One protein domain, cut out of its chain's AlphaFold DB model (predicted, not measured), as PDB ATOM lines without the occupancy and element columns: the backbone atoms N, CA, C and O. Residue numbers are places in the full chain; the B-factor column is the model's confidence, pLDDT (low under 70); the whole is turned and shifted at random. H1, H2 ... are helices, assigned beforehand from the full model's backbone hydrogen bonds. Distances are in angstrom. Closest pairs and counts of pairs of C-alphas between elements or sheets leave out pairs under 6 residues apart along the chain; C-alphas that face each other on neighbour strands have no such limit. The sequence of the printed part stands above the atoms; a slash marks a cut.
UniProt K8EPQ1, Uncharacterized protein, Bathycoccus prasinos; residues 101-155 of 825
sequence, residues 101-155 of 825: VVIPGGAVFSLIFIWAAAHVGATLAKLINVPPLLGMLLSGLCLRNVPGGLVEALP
ATOM      1  N   VAL A 101     -40.170  49.530 -38.465       49.34
ATOM      2  CA  VAL A 101     -39.915  50.132 -37.147       49.34
ATOM      3  C   VAL A 101     -40.792  49.381 -36.136       49.34
ATOM      4  O   VAL A 101     -41.989  49.242 -36.355       49.34
ATOM      5  N   VAL A 102     -40.191  48.898 -35.039       41.16
ATOM      6  CA  VAL A 102     -40.798  48.044 -33.985       41.16
ATOM      7  C   VAL A 102     -41.030  46.557 -34.351       41.16
ATOM      8  O   VAL A 102     -42.143  46.047 -34.324       41.16
ATOM      9  N   ILE A 103     -39.933  45.825 -34.562       36.25
ATOM     10  CA  ILE A 103     -39.792  44.382 -34.258       36.25
ATOM     11  C   ILE A 103     -38.525  44.232 -33.383       36.25
ATOM     12  O   ILE A 103     -37.635  45.088 -33.487       36.25
ATOM     13  N   PRO A 104     -38.398  43.213 -32.503       39.16
ATOM     14  CA  PRO A 104     -37.112  42.858 -31.888       39.16
ATOM     15  C   PRO A 104     -36.018  42.704 -32.960       39.16
ATOM     16  O   PRO A 104     -36.051  41.776 -33.760       39.16
ATOM     17  N   GLY A 105     -35.069  43.648 -32.986       50.56
ATOM     18  CA  GLY A 105     -34.064  43.782 -34.051       50.56
ATOM     19  C   GLY A 105     -34.180  45.040 -34.928       50.56
ATOM     20  O   GLY A 105     -33.395  45.184 -35.852       50.56
ATOM     21  N   GLY A 106     -35.114  45.966 -34.671       62.44
ATOM     22  CA  GLY A 106     -35.159  47.272 -35.354       62.44
ATOM     23  C   GLY A 106     -34.236  48.341 -34.736       62.44
ATOM     24  O   GLY A 106     -33.884  48.261 -33.561       62.44
ATOM     25  N   ALA A 107     -33.926  49.406 -35.487       68.69
ATOM     26  CA  ALA A 107     -33.028  50.501 -35.077       68.69
ATOM     27  C   ALA A 107     -33.306  51.081 -33.670       68.69
ATOM     28  O   ALA A 107     -32.395  51.248 -32.858       68.69
ATOM     29  N   VAL A 108     -34.583  51.345 -33.363       68.69
ATOM     30  CA  VAL A 108     -35.034  51.864 -32.057       68.69
ATOM     31  C   VAL A 108     -34.794  50.846 -30.937       68.69
ATOM     32  O   VAL A 108     -34.361  51.219 -29.848       68.69
ATOM     33  N   PHE A 109     -35.030  49.557 -31.206       67.69
ATOM     34  CA  PHE A 109     -34.767  48.479 -30.252       67.69
ATOM     35  C   PHE A 109     -33.269  48.385 -29.947       67.69
ATOM     36  O   PHE A 109     -32.897  48.372 -28.776       67.69
ATOM     37  N   SER A 110     -32.407  48.423 -30.970       73.25
ATOM     38  CA  SER A 110     -30.952  48.445 -30.778       73.25
ATOM     39  C   SER A 110     -30.497  49.649 -29.944       73.25
ATOM     40  O   SER A 110     -29.679  49.477 -29.043       73.25
ATOM     41  N   LEU A 111     -31.051  50.849 -30.168       77.38
ATOM     42  CA  LEU A 111     -30.695  52.048 -29.395       77.38
ATOM     43  C   LEU A 111     -31.116  51.951 -27.914       77.38
ATOM     44  O   LEU A 111     -30.318  52.252 -27.024       77.38
ATOM     45  N   ILE A 112     -32.341  51.486 -27.639       76.62
ATOM     46  CA  ILE A 112     -32.836  51.264 -26.268       76.62
ATOM     47  C   ILE A 112     -32.029  50.158 -25.574       76.62
ATOM     48  O   ILE A 112     -31.692  50.285 -24.396       76.62
ATOM     49  N   PHE A 113     -31.673  49.093 -26.297       75.88
ATOM     50  CA  PHE A 113     -30.899  47.980 -25.755       75.88
ATOM     51  C   PHE A 113     -29.453  48.382 -25.429       75.88
ATOM     52  O   PHE A 113     -28.969  48.045 -24.348       75.88
ATOM     53  N   ILE A 114     -28.801  49.194 -26.278       84.06
ATOM     54  CA  ILE A 114     -27.519  49.846 -25.952       84.06
ATOM     55  C   ILE A 114     -27.656  50.684 -24.674       84.06
ATOM     56  O   ILE A 114     -26.838  50.548 -23.767       84.06
ATOM     57  N   TRP A 115     -28.677  51.542 -24.578       84.50
ATOM     58  CA  TRP A 115     -28.875  52.423 -23.419       84.50
ATOM     59  C   TRP A 115     -29.086  51.642 -22.113       84.50
ATOM     60  O   TRP A 115     -28.497  51.984 -21.082       84.50
ATOM     61  N   ALA A 116     -29.876  50.567 -22.154       77.56
ATOM     62  CA  ALA A 116     -30.105  49.689 -21.010       77.56
ATOM     63  C   ALA A 116     -28.827  48.925 -20.616       77.56
ATOM     64  O   ALA A 116     -28.441  48.919 -19.445       77.56
ATOM     65  N   ALA A 117     -28.114  48.348 -21.588       81.12
ATOM     66  CA  ALA A 117     -26.847  47.664 -21.337       81.12
ATOM     67  C   ALA A 117     -25.763  48.614 -20.806       81.12
ATOM     68  O   ALA A 117     -25.003  48.223 -19.925       81.12
ATOM     69  N   ALA A 118     -25.743  49.876 -21.246       86.56
ATOM     70  CA  ALA A 118     -24.846  50.899 -20.717       86.56
ATOM     71  C   ALA A 118     -25.111  51.204 -19.234       86.56
ATOM     72  O   ALA A 118     -24.160  51.395 -18.476       86.56
ATOM     73  N   HIS A 119     -26.369  51.174 -18.776       80.38
ATOM     74  CA  HIS A 119     -26.701  51.284 -17.348       80.38
ATOM     75  C   HIS A 119     -26.231  50.071 -16.536       80.38
ATOM     76  O   HIS A 119     -25.677  50.234 -15.442       80.38
ATOM     77  N   VAL A 120     -26.401  48.860 -17.075       79.56
ATOM     78  CA  VAL A 120     -25.908  47.624 -16.444       79.56
ATOM     79  C   VAL A 120     -24.378  47.638 -16.377       79.56
ATOM     80  O   VAL A 120     -23.812  47.451 -15.302       79.56
ATOM     81  N   GLY A 121     -23.706  47.967 -17.483       82.25
ATOM     82  CA  GLY A 121     -22.253  48.108 -17.567       82.25
ATOM     83  C   GLY A 121     -21.709  49.160 -16.602       82.25
ATOM     84  O   GLY A 121     -20.753  48.892 -15.879       82.25
ATOM     85  N   ALA A 122     -22.352  50.329 -16.506       81.44
ATOM     86  CA  ALA A 122     -22.000  51.364 -15.532       81.44
ATOM     87  C   ALA A 122     -22.129  50.893 -14.075       81.44
ATOM     88  O   ALA A 122     -21.337  51.295 -13.222       81.44
ATOM     89  N   THR A 123     -23.127  50.059 -13.781       77.44
ATOM     90  CA  THR A 123     -23.362  49.508 -12.438       77.44
ATOM     91  C   THR A 123     -22.344  48.420 -12.105       77.44
ATOM     92  O   THR A 123     -21.766  48.437 -11.019       77.44
ATOM     93  N   LEU A 124     -22.035  47.544 -13.063       81.12
ATOM     94  CA  LEU A 124     -20.979  46.540 -12.938       81.12
ATOM     95  C   LEU A 124     -19.597  47.188 -12.756       81.12
ATOM     96  O   LEU A 124     -18.835  46.763 -11.894       81.12
ATOM     97  N   ALA A 125     -19.301  48.265 -13.491       84.06
ATOM     98  CA  ALA A 125     -18.069  49.038 -13.336       84.06
ATOM     99  C   ALA A 125     -17.904  49.618 -11.919       84.06
ATOM    100  O   ALA A 125     -16.822  49.512 -11.340       84.06
ATOM    101  N   LYS A 126     -18.983  50.151 -11.322       79.75
ATOM    102  CA  LYS A 126     -18.972  50.600  -9.917       79.75
ATOM    103  C   LYS A 126     -18.650  49.455  -8.955       79.75
ATOM    104  O   LYS A 126     -17.870  49.662  -8.033       79.75
ATOM    105  N   LEU A 127     -19.213  48.265  -9.178       77.44
ATOM    106  CA  LEU A 127     -18.984  47.093  -8.323       77.44
ATOM    107  C   LEU A 127     -17.509  46.653  -8.309       77.44
ATOM    108  O   LEU A 127     -17.012  46.219  -7.275       77.44
ATOM    109  N   ILE A 128     -16.798  46.812  -9.430       86.19
ATOM    110  CA  ILE A 128     -15.361  46.506  -9.553       86.19
ATOM    111  C   ILE A 128     -14.444  47.723  -9.301       86.19
ATOM    112  O   ILE A 128     -13.261  47.673  -9.631       86.19
ATOM    113  N   ASN A 129     -14.965  48.816  -8.726       82.25
ATOM    114  CA  ASN A 129     -14.237  50.065  -8.446       82.25
ATOM    115  C   ASN A 129     -13.551  50.729  -9.666       82.25
ATOM    116  O   ASN A 129     -12.582  51.474  -9.499       82.25
ATOM    117  N   VAL A 130     -14.057  50.527 -10.891       80.12
ATOM    118  CA  VAL A 130     -13.580  51.254 -12.088       80.12
ATOM    119  C   VAL A 130     -14.553  52.377 -12.487       80.12
ATOM    120  O   VAL A 130     -15.737  52.324 -12.142       80.12
ATOM    121  N   PRO A 131     -14.100  53.412 -13.227       78.25
ATOM    122  CA  PRO A 131     -14.963  54.517 -13.646       78.25
ATOM    123  C   PRO A 131     -16.231  54.033 -14.386       78.25
ATOM    124  O   PRO A 131     -16.110  53.274 -15.349       78.25
ATOM    125  N   PRO A 132     -17.452  54.489 -14.023       81.38
ATOM    126  CA  PRO A 132     -18.702  53.982 -14.612       81.38
ATOM    127  C   PRO A 132     -18.788  54.147 -16.137       81.38
ATOM    128  O   PRO A 132     -19.373  53.318 -16.829       81.38
ATOM    129  N   LEU A 133     -18.158  55.205 -16.653       79.56
ATOM    130  CA  LEU A 133     -17.984  55.499 -18.077       79.56
ATOM    131  C   LEU A 133     -17.304  54.353 -18.847       79.56
ATOM    132  O   LEU A 133     -17.690  54.060 -19.978       79.56
ATOM    133  N   LEU A 134     -16.337  53.667 -18.224       81.25
ATOM    134  CA  LEU A 134     -15.670  52.509 -18.819       81.25
ATOM    135  C   LEU A 134     -16.654  51.348 -18.999       81.25
ATOM    136  O   LEU A 134     -16.682  50.726 -20.055       81.25
ATOM    137  N   GLY A 135     -17.510  51.108 -18.005       83.31
ATOM    138  CA  GLY A 135     -18.567  50.100 -18.079       83.31
ATOM    139  C   GLY A 135     -19.581  50.363 -19.192       83.31
ATOM    140  O   GLY A 135     -19.961  49.437 -19.908       83.31
ATOM    141  N   MET A 136     -19.978  51.626 -19.383       86.38
ATOM    142  CA  MET A 136     -20.857  52.033 -20.490       86.38
ATOM    143  C   MET A 136     -20.214  51.708 -21.846       86.38
ATOM    144  O   MET A 136     -20.828  51.033 -22.669       86.38
ATOM    145  N   LEU A 137     -18.957  52.112 -22.054       84.12
ATOM    146  CA  LEU A 137     -18.236  51.874 -23.309       84.12
ATOM    147  C   LEU A 137     -17.993  50.380 -23.579       84.12
ATOM    148  O   LEU A 137     -18.252  49.903 -24.683       84.12
ATOM    149  N   LEU A 138     -17.561  49.625 -22.564       84.25
ATOM    150  CA  LEU A 138     -17.345  48.180 -22.685       84.25
ATOM    151  C   LEU A 138     -18.646  47.419 -22.966       84.25
ATOM    152  O   LEU A 138     -18.627  46.489 -23.766       84.25
ATOM    153  N   SER A 139     -19.786  47.817 -22.392       84.56
ATOM    154  CA  SER A 139     -21.066  47.159 -22.706       84.56
ATOM    155  C   SER A 139     -21.465  47.308 -24.180       84.56
ATOM    156  O   SER A 139     -21.899  46.332 -24.788       84.56
ATOM    157  N   GLY A 140     -21.253  48.485 -24.785       85.38
ATOM    158  CA  GLY A 140     -21.505  48.710 -26.211       85.38
ATOM    159  C   GLY A 140     -20.575  47.880 -27.096       85.38
ATOM    160  O   GLY A 140     -21.023  47.255 -28.059       85.38
ATOM    161  N   LEU A 141     -19.295  47.816 -26.715       84.94
ATOM    162  CA  LEU A 141     -18.277  46.991 -27.368       84.94
ATOM    163  C   LEU A 141     -18.646  45.501 -27.327       84.94
ATOM    164  O   LEU A 141     -18.614  44.831 -28.357       84.94
ATOM    165  N   CYS A 142     -19.046  44.980 -26.164       83.88
ATOM    166  CA  CYS A 142     -19.516  43.601 -26.038       83.88
ATOM    167  C   CYS A 142     -20.762  43.359 -26.901       83.88
ATOM    168  O   CYS A 142     -20.775  42.418 -27.690       83.88
ATOM    169  N   LEU A 143     -21.776  44.227 -26.824       80.69
ATOM    170  CA  LEU A 143     -23.025  44.071 -27.578       80.69
ATOM    171  C   LEU A 143     -22.839  44.011 -29.101       80.69
ATOM    172  O   LEU A 143     -23.575  43.285 -29.767       80.69
ATOM    173  N   ARG A 144     -21.874  44.750 -29.663       83.81
ATOM    174  CA  ARG A 144     -21.590  44.723 -31.109       83.81
ATOM    175  C   ARG A 144     -20.875  43.449 -31.565       83.81
ATOM    176  O   ARG A 144     -20.945  43.118 -32.743       83.81
ATOM    177  N   ASN A 145     -20.194  42.753 -30.653       84.12
ATOM    178  CA  ASN A 145     -19.303  41.633 -30.969       84.12
ATOM    179  C   ASN A 145     -19.783  40.274 -30.424       84.12
ATOM    180  O   ASN A 145     -19.140  39.255 -30.669       84.12
ATOM    181  N   VAL A 146     -20.918  40.234 -29.722       78.19
ATOM    182  CA  VAL A 146     -21.620  38.988 -29.383       78.19
ATOM    183  C   VAL A 146     -22.283  38.408 -30.647       78.19
ATOM    184  O   VAL A 146     -22.952  39.149 -31.374       78.19
ATOM    185  N   PRO A 147     -22.140  37.097 -30.927       63.16
ATOM    186  CA  PRO A 147     -22.811  36.461 -32.059       63.16
ATOM    187  C   PRO A 147     -24.336  36.562 -31.919       63.16
ATOM    188  O   PRO A 147     -24.893  36.238 -30.873       63.16
ATOM    189  N   GLY A 148     -25.009  37.010 -32.985       60.25
ATOM    190  CA  GLY A 148     -26.467  37.199 -33.016       60.25
ATOM    191  C   GLY A 148     -26.944  38.563 -33.529       60.25
ATOM    192  O   GLY A 148     -28.147  38.763 -33.643       60.25
ATOM    193  N   GLY A 149     -26.044  39.505 -33.841       64.62
ATOM    194  CA  GLY A 149     -26.385  40.723 -34.597       64.62
ATOM    195  C   GLY A 149     -27.341  41.705 -33.897       64.62
ATOM    196  O   GLY A 149     -27.867  42.606 -34.545       64.62
ATOM    197  N   LEU A 150     -27.551  41.577 -32.579       61.81
ATOM    198  CA  LEU A 150     -28.568  42.305 -31.787       61.81
ATOM    199  C   LEU A 150     -28.518  43.843 -31.919       61.81
ATOM    200  O   LEU A 150     -29.509  44.537 -31.679       61.81
ATOM    201  N   VAL A 151     -27.350  44.378 -32.281       67.00
ATOM    202  CA  VAL A 151     -27.067  45.814 -32.440       67.00
ATOM    203  C   VAL A 151     -26.570  46.143 -33.861       67.00
ATOM    204  O   VAL A 151     -26.155  47.263 -34.155       67.00
ATOM    205  N   GLU A 152     -26.616  45.184 -34.789       69.12
ATOM    206  CA  GLU A 152     -26.198  45.401 -36.180       69.12
ATOM    207  C   GLU A 152     -27.191  46.285 -36.950       69.12
ATOM    208  O   GLU A 152     -26.777  47.089 -37.778       69.12
ATOM    209  N   ALA A 153     -28.471  46.240 -36.568       65.75
ATOM    210  CA  ALA A 153     -29.557  47.037 -37.136       65.75
ATOM    211  C   ALA A 153     -29.596  48.522 -36.712       65.75
ATOM    212  O   ALA A 153     -30.546  49.221 -37.063       65.75
ATOM    213  N   LEU A 154     -28.608  49.029 -35.958       72.88
ATOM    214  CA  LEU A 154     -28.493  50.465 -35.682       72.88
ATOM    215  C   LEU A 154     -27.908  51.191 -36.915       72.88
ATOM    216  O   LEU A 154     -26.740  50.951 -37.238       72.88
ATOM    217  N   PRO A 155     -28.644  52.116 -37.568       74.38
ATOM    218  CA  PRO A 155     -28.132  52.861 -38.713       74.38
ATOM    219  C   PRO A 155     -26.953  53.757 -38.324       74.38
ATOM    220  O   PRO A 155     -26.888  54.297 -37.208       74.38
TER     221      PRO A 155
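This is residues 101 to 155 of the 825 residues of an uncharacterized protein of Bathycoccus prasinos (UniProt K8EPQ1). A long straight helix, H1, is joined by a tight turn to a shorter one, H2, which folds back and splays away from it as a lopsided V. The tail, residues 146 to 155, loops back towards the start of H1. The printed part has 55 residues, with two named helices, H1 then H2, and no named strand: all helix. It is only just compact, close to loose, with a radius of gyration of the C-alphas of 11.9 A, and spans 38 by 19 by 15 A, only just a rod.

Find C-alpha 107 at (-33.028, 50.501, -35.077); from there H1, residues 107 to 127, runs 30.4 A. H2, residues 132 to 145, runs 20.5 A to C-alpha 145 at (-19.303, 41.633, -30.969).

Look at Ala 118 and Met 136: H1 and H2 touch, and these are their closest C-alphas, 4.2 A apart. The helices run opposite ways at a steep tilt of 47 degrees. In H1 and H2 every O i to N i+4 pair is within hydrogen-bond range.

The C-alphas farthest apart are those of Val 101 and Asn 129, 38.5 A. The printed part has no cut, and the link from H1 to H2 is tight. Look for pLDDT under 70 at residues 101 to 109 and 147 to 153.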